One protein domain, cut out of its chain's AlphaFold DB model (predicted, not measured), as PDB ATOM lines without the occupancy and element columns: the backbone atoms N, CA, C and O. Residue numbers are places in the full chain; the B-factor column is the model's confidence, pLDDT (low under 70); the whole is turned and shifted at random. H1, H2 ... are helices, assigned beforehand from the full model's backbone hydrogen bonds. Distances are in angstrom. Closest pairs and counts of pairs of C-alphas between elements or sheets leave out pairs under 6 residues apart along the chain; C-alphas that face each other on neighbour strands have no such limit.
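AT A GLANCE: This is residues 10 to 65 of the 66 residues of an uncharacterized protein of Triticum turgidum subsp. durum (UniProt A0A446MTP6). Two helical hairpins follow each other end to end as a loose S: the longest helix, H1, packs on H2, H3 follows H2 nearly in line, and H4 folds back on H3. Residues 25 to 30 stick out. The printed part, 56 residues with four named helices in order H1 to H4, is all helix. It is loose, radius of gyration of the C-alphas 13.4 A, spanning 42 by 23 by 14 A.

HOW THE PARTS SIT: Start at H1, residues 10 to 23: it touches H2, residues 34 to 42, closest at C-alphas Ser 16 and Ala 40, 5.3 A, opposite ways at a shallow tilt of 22 degrees. H3, residues 45 to 50, touches H4, residues 53 to 63, closest at C-alphas Phe 48 and Glu 59, 5.4 A, opposite ways. H2 and H3 meet only through their link. Every O i to N i+4 pair is within hydrogen-bond range in H1 and H2, 1 of 2 in H3, 5 of 7 in H4.

IN THESE COORDINATES: Find C-alpha 10 at (216.992, 282.768, 370.403); H1 runs 20.3 A from there. H2 spans 12.2 A, H3 9.3 A. H4, 15.4 A, ends at (226.465, 296.831, 377.453).

THE WHOLE: The C-alphas farthest apart, Gln 27 and Ile 53, are 42.6 A apart. The printed part has no cut and no long link. Look for pLDDT under 70 at residues 26 to 31, 49 and 52.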
ATOM      1  N   LEU A  10     215.995 283.719 370.914       83.12
ATOM      2  CA  LEU A  10     216.992 282.768 370.403       83.12
ATOM      3  C   LEU A  10     217.014 282.663 368.868       83.12
ATOM      4  O   LEU A  10     218.081 282.514 368.280       83.12
ATOM      5  N   ARG A  11     215.855 282.769 368.201       83.94
ATOM      6  CA  ARG A  11     215.783 282.706 366.729       83.94
ATOM      7  C   ARG A  11     216.339 283.974 366.092       83.94
ATOM      8  O   ARG A  11     217.045 283.883 365.093       83.94
ATOM      9  N   ARG A  12     216.085 285.136 366.702       83.06
ATOM     10  CA  ARG A  12     216.655 286.421 366.267       83.06
ATOM     11  C   ARG A  12     218.173 286.460 366.418       83.06
ATOM     12  O   ARG A  12     218.850 286.935 365.506       83.06
ATOM     13  N   ILE A  13     218.704 285.944 367.528       85.50
ATOM     14  CA  ILE A  13     220.153 285.820 367.738       85.50
ATOM     15  C   ILE A  13     220.746 284.908 366.662       85.50
ATOM     16  O   ILE A  13     221.645 285.331 365.943       85.50
ATOM     17  N   GLY A  14     220.191 283.704 366.481       85.62
ATOM     18  CA  GLY A  14     220.664 282.755 365.468       85.62
ATOM     19  C   GLY A  14     220.713 283.357 364.061       85.62
ATOM     20  O   GLY A  14     221.760 283.323 363.421       85.62
ATOM     21  N   ALA A  15     219.625 283.996 363.623       86.31
ATOM     22  CA  ALA A  15     219.557 284.639 362.311       86.31
ATOM     23  C   ALA A  15     220.584 285.776 362.146       86.31
ATOM     24  O   ALA A  15     221.193 285.913 361.086       86.31
ATOM     25  N   SER A  16     220.808 286.577 363.194       84.62
ATOM     26  CA  SER A  16     221.769 287.691 363.158       84.62
ATOM     27  C   SER A  16     223.215 287.191 363.041       84.62
ATOM     28  O   SER A  16     224.004 287.730 362.268       84.62
ATOM     29  N   PHE A  17     223.564 286.130 363.772       85.38
ATOM     30  CA  PHE A  17     224.904 285.537 363.723       85.38
ATOM     31  C   PHE A  17     225.148 284.716 362.449       85.38
ATOM     32  O   PHE A  17     226.275 284.678 361.962       85.38
ATOM     33  N   GLU A  18     224.114 284.113 361.861       86.75
ATOM     34  CA  GLU A  18     224.211 283.435 360.563       86.75
ATOM     35  C   GLU A  18     224.512 284.428 359.426       86.75
ATOM     36  O   GLU A  18     225.365 284.162 358.575       86.75
ATOM     37  N   GLN A  19     223.896 285.615 359.463       82.69
ATOM     38  CA  GLN A  19     224.210 286.717 358.547       82.69
ATOM     39  C   GLN A  19     225.649 287.218 358.726       82.69
ATOM     40  O   GLN A  19     226.363 287.380 357.738       82.69
ATOM     41  N   LEU A  20     226.119 287.385 359.970       81.81
ATOM     42  CA  LEU A  20     227.521 287.732 360.233       81.81
ATOM     43  C   LEU A  20     228.496 286.663 359.730       81.81
ATOM     44  O   LEU A  20     229.521 286.996 359.140       81.81
ATOM     45  N   ALA A  21     228.182 285.382 359.931       83.06
ATOM     46  CA  ALA A  21     229.019 284.275 359.482       83.06
ATOM     47  C   ALA A  21     229.119 284.207 357.951       83.06
ATOM     48  O   ALA A  21     230.162 283.821 357.425       83.06
ATOM     49  N   ALA A  22     228.065 284.597 357.228       81.69
ATOM     50  CA  ALA A  22     228.099 284.702 355.772       81.69
ATOM     51  C   ALA A  22     229.064 285.800 355.290       81.69
ATOM     52  O   ALA A  22     229.780 285.576 354.317       81.69
ATOM     53  N   VAL A  23     229.129 286.933 356.002       75.56
ATOM     54  CA  VAL A  23     230.024 288.070 355.702       75.56
ATOM     55  C   VAL A  23     231.467 287.811 356.158       75.56
ATOM     56  O   VAL A  23     232.407 288.302 355.548       75.56
ATOM     57  N   ALA A  24     231.670 287.006 357.204       72.19
ATOM     58  CA  ALA A  24     232.997 286.658 357.720       72.19
ATOM     59  C   ALA A  24     233.746 285.606 356.875       72.19
ATOM     60  O   ALA A  24     234.903 285.292 357.170       72.19
ATOM     61  N   LYS A  25     233.110 285.017 355.851       75.50
ATOM     62  CA  LYS A  25     233.743 283.987 355.020       75.50
ATOM     63  C   LYS A  25     234.868 284.599 354.171       75.50
ATOM     64  O   LYS A  25     234.617 285.506 353.387       75.50
ATOM     65  N   PRO A  26     236.092 284.046 354.230       61.53
ATOM     66  CA  PRO A  26     237.298 284.667 353.673       61.53
ATOM     67  C   PRO A  26     237.334 284.779 352.139       61.53
ATOM     68  O   PRO A  26     238.259 285.374 351.597       61.53
ATOM     69  N   GLN A  27     236.373 284.184 351.424       62.00
ATOM     70  CA  GLN A  27     236.446 284.024 349.971       62.00
ATOM     71  C   GLN A  27     235.784 285.167 349.186       62.00
ATOM     72  O   GLN A  27     236.101 285.352 348.013       62.00
ATOM     73  N   GLN A  28     234.898 285.950 349.803       60.34
ATOM     74  CA  GLN A  28     234.279 287.117 349.179       60.34
ATOM     75  C   GLN A  28     233.974 288.161 350.257       60.34
ATOM     76  O   GLN A  28     233.410 287.813 351.283       60.34
ATOM     77  N   GLN A  29     234.238 289.430 349.931       59.25
ATOM     78  CA  GLN A  29     233.579 290.623 350.481       59.25
ATOM     79  C   GLN A  29     234.232 291.385 351.662       59.25
ATOM     80  O   GLN A  29     235.140 290.883 352.320       59.25
ATOM     81  N   PRO A  30     233.901 292.696 351.759       63.78
ATOM     82  CA  PRO A  30     234.724 293.739 352.357       63.78
ATOM     83  C   PRO A  30     234.707 293.646 353.880       63.78
ATOM     84  O   PRO A  30     233.906 292.915 354.457       63.78
ATOM     85  N   ALA A  31     235.596 294.405 354.526       67.56
ATOM     86  CA  ALA A  31     235.663 294.505 355.979       67.56
ATOM     87  C   ALA A  31     234.251 294.593 356.588       67.56
ATOM     88  O   ALA A  31     233.470 295.471 356.218       67.56
ATOM     89  N   MET A  32     233.932 293.649 357.480       73.31
ATOM     90  CA  MET A  32     232.649 293.574 358.177       73.31
ATOM     91  C   MET A  32     232.290 294.946 358.748       73.31
ATOM     92  O   MET A  32     233.077 295.547 359.482       73.31
ATOM     93  N   ALA A  33     231.102 295.448 358.410       79.62
ATOM     94  CA  ALA A  33     230.641 296.718 358.940       79.62
ATOM     95  C   ALA A  33     230.449 296.589 360.455       79.62
ATOM     96  O   ALA A  33     229.666 295.762 360.926       79.62
ATOM     97  N   ALA A  34     231.142 297.432 361.223       76.44
ATOM     98  CA  ALA A  34     231.056 297.426 362.682       76.44
ATOM     99  C   ALA A  34     229.603 297.566 363.175       76.44
ATOM    100  O   ALA A  34     229.225 296.930 364.150       76.44
ATOM    101  N   GLY A  35     228.759 298.322 362.463       80.94
ATOM    102  CA  GLY A  35     227.342 298.477 362.804       80.94
ATOM    103  C   GLY A  35     226.527 297.180 362.741       80.94
ATOM    104  O   GLY A  35     225.667 296.967 363.595       80.94
ATOM    105  N   ASP A  36     226.812 296.294 361.783       81.06
ATOM    106  CA  ASP A  36     226.117 295.005 361.668       81.06
ATOM    107  C   ASP A  36     226.578 294.033 362.761       81.06
ATOM    108  O   ASP A  36     225.764 293.310 363.341       81.06
ATOM    109  N   PHE A  37     227.867 294.081 363.108       81.69
ATOM    110  CA  PHE A  37     228.431 293.326 364.226       81.69
ATOM    111  C   PHE A  37     227.841 293.762 365.574       81.69
ATOM    112  O   PHE A  37     227.328 292.930 366.323       81.69
ATOM    113  N   LEU A  38     227.844 295.068 365.860       83.19
ATOM    114  CA  LEU A  38     227.299 295.628 367.099       83.19
ATOM    115  C   LEU A  38     225.806 295.308 367.242       83.19
ATOM    116  O   LEU A  38     225.374 294.864 368.302       83.19
ATOM    117  N   ARG A  39     225.026 295.421 366.158       83.25
ATOM    118  CA  ARG A  39     223.596 295.076 366.158       83.25
ATOM    119  C   ARG A  39     223.338 293.610 366.506       83.25
ATOM    120  O   ARG A  39     222.385 293.315 367.227       83.25
ATOM    121  N   ALA A  40     224.143 292.688 365.980       85.06
ATOM    122  CA  ALA A  40     224.004 291.275 366.318       85.06
ATOM    123  C   ALA A  40     224.358 291.011 367.790       85.06
ATOM    124  O   ALA A  40     223.641 290.269 368.461       85.06
ATOM    125  N   CYS A  41     225.407 291.664 368.297       83.31
ATOM    126  CA  CYS A  41     225.819 291.602 369.698       83.31
ATOM    127  C   CYS A  41     224.742 292.160 370.644       83.31
ATOM    128  O   CYS A  41     224.397 291.503 371.621       83.31
ATOM    129  N   SER A  42     224.082 293.277 370.321       82.75
ATOM    130  CA  SER A  42     222.991 293.803 371.157       82.75
ATOM    131  C   SER A  42     221.817 292.825 371.325       82.75
ATOM    132  O   SER A  42     221.119 292.885 372.328       82.75
ATOM    133  N   ASN A  43     221.589 291.881 370.401       82.50
ATOM    134  CA  ASN A  43     220.547 290.857 370.587       82.50
ATOM    135  C   ASN A  43     220.903 289.826 371.681       82.50
ATOM    136  O   ASN A  43     220.014 289.120 372.156       82.50
ATOM    137  N   VAL A  44     222.176 289.724 372.080       82.62
ATOM    138  CA  VAL A  44     222.667 288.813 373.129       82.62
ATOM    139  C   VAL A  44     222.389 289.365 374.529       82.62
ATOM    140  O   VAL A  44     222.252 288.571 375.457       82.62
ATOM    141  N   SER A  45     222.221 290.686 374.689       75.94
ATOM    142  CA  SER A  45     221.979 291.309 376.002       75.94
ATOM    143  C   SER A  45     220.751 290.720 376.709       75.94
ATOM    144  O   SER A  45     220.781 290.431 377.904       75.94
ATOM    145  N   VAL A  46     219.715 290.386 375.930       78.94
ATOM    146  CA  VAL A  46     218.485 289.729 376.397       78.94
ATOM    147  C   VAL A  46     218.745 288.400 377.120       78.94
ATOM    148  O   VAL A  46     217.964 288.019 377.989       78.94
ATOM    149  N   LEU A  47     219.833 287.691 376.793       77.56
ATOM    150  CA  LEU A  47     220.182 286.432 377.449       77.56
ATOM    151  C   LEU A  47     220.691 286.651 378.875       77.56
ATOM    152  O   LEU A  47     220.407 285.819 379.735       77.56
ATOM    153  N   PHE A  48     221.377 287.763 379.158       71.81
ATOM    154  CA  PHE A  48     221.824 288.065 380.520       71.81
ATOM    155  C   PHE A  48     220.642 288.363 381.447       71.81
ATOM    156  O   PHE A  48     220.621 287.873 382.577       71.81
ATOM    157  N   GLY A  49     219.599 289.026 380.937       69.50
ATOM    158  CA  GLY A  49     218.338 289.211 381.659       69.50
ATOM    159  C   GLY A  49     217.628 287.894 382.016       69.50
ATOM    160  O   GLY A  49     216.933 287.820 383.030       69.50
ATOM    161  N   CYS A  50     217.833 286.822 381.239       74.31
ATOM    162  CA  CYS A  50     217.273 285.491 381.512       74.31
ATOM    163  C   CYS A  50     218.073 284.666 382.539       74.31
ATOM    164  O   CYS A  50     217.542 283.694 383.073       74.31
ATOM    165  N   LEU A  51     219.326 285.032 382.830       75.62
ATOM    166  CA  LEU A  51     220.204 284.317 383.770       75.62
ATOM    167  C   LEU A  51     220.020 284.767 385.234       75.62
ATOM    168  O   LEU A  51     220.654 284.229 386.145       75.62
ATOM    169  N   GLY A  52     219.125 285.728 385.475       68.88
ATOM    170  CA  GLY A  52     218.805 286.243 386.801       68.88
ATOM    171  C   GLY A  52     219.818 287.266 387.325       68.88
ATOM    172  O   GLY A  52     220.821 287.592 386.697       68.88
ATOM    173  N   ILE A  53     219.548 287.788 388.524       72.94
ATOM    174  CA  ILE A  53     220.247 288.951 389.108       72.94
ATOM    175  C   ILE A  53     221.765 288.729 389.242       72.94
ATOM    176  O   ILE A  53     222.532 289.685 389.150       72.94
ATOM    177  N   ALA A  54     222.209 287.477 389.395       74.00
ATOM    178  CA  ALA A  54     223.625 287.121 389.487       74.00
ATOM    179  C   ALA A  54     224.434 287.495 388.228       74.00
ATOM    180  O   ALA A  54     225.626 287.769 388.327       74.00
ATOM    181  N   PHE A  55     223.786 287.558 387.063       71.88
ATOM    182  CA  PHE A  55     224.416 287.894 385.785       71.88
ATOM    183  C   PHE A  55     224.162 289.337 385.340       71.88
ATOM    184  O   PHE A  55     224.651 289.743 384.290       71.88
ATOM    185  N   LYS A  56     223.500 290.157 386.167       74.00
ATOM    186  CA  LYS A  56     223.283 291.584 385.882       74.00
ATOM    187  C   LYS A  56     224.597 292.362 385.747       74.00
ATOM    188  O   LYS A  56     224.678 293.329 385.001       74.00
ATOM    189  N   PHE A  57     225.649 291.921 386.438       76.44
ATOM    190  CA  PHE A  57     226.983 292.503 386.277       76.44
ATOM    191  C   PHE A  57     227.599 292.156 384.914       76.44
ATOM    192  O   PHE A  57     228.267 292.993 384.317       76.44
ATOM    193  N   ALA A  58     227.334 290.949 384.399       75.12
ATOM    194  CA  ALA A  58     227.740 290.550 383.054       75.12
ATOM    195  C   ALA A  58     226.935 291.295 381.981       75.12
ATOM    196  O   ALA A  58     227.510 291.685 380.976       75.12
ATOM    197  N   GLU A  59     225.648 291.562 382.219       73.25
ATOM    198  CA  GLU A  59     224.824 292.428 381.365       73.25
ATOM    199  C   GLU A  59     225.400 293.848 381.287       73.25
ATOM    200  O   GLU A  59     225.663 294.350 380.200       73.25
ATOM    201  N   MET A  60     225.685 294.469 382.439       77.19
ATOM    202  CA  MET A  60     226.244 295.824 382.499       77.19
ATOM    203  C   MET A  60     227.639 295.926 381.869       77.19
ATOM    204  O   MET A  60     227.926 296.901 381.179       77.19
ATOM    205  N   ASP A  61     228.517 294.943 382.100       78.69
ATOM    206  CA  ASP A  61     229.848 294.909 381.479       78.69
ATOM    207  C   ASP A  61     229.769 294.615 379.972       78.69
ATOM    208  O   ASP A  61     230.604 295.099 379.212       78.69
ATOM    209  N   TYR A  62     228.761 293.864 379.523       77.44
ATOM    210  CA  TYR A  62     228.509 293.612 378.107       77.44
ATOM    211  C   TYR A  62     227.994 294.870 377.393       77.44
ATOM    212  O   TYR A  62     228.553 295.239 376.364       77.44
ATOM    213  N   ASP A  63     227.014 295.569 377.974       73.50
ATOM    214  CA  ASP A  63     226.465 296.831 377.453       73.50
ATOM    215  C   ASP A  63     227.494 297.968 377.420       73.50
ATOM    216  O   ASP A  63     227.460 298.812 376.534       73.50
ATOM    217  N   ALA A  64     228.453 297.987 378.348       79.88
ATOM    218  CA  ALA A  64     229.513 298.993 378.352       79.88
ATOM    219  C   ALA A  64     230.560 298.806 377.234       79.88
ATOM    220  O   ALA A  64     231.377 299.702 377.012       79.88
ATOM    221  N   LYS A  65     230.591 297.642 376.569       71.81
ATOM    222  CA  LYS A  65     231.612 297.291 375.568       71.81
ATOM    223  C   LYS A  65     231.170 297.484 374.116       71.81
ATOM    224  O   LYS A  65     232.036 297.360 373.245       71.81
TER     225      LYS A  65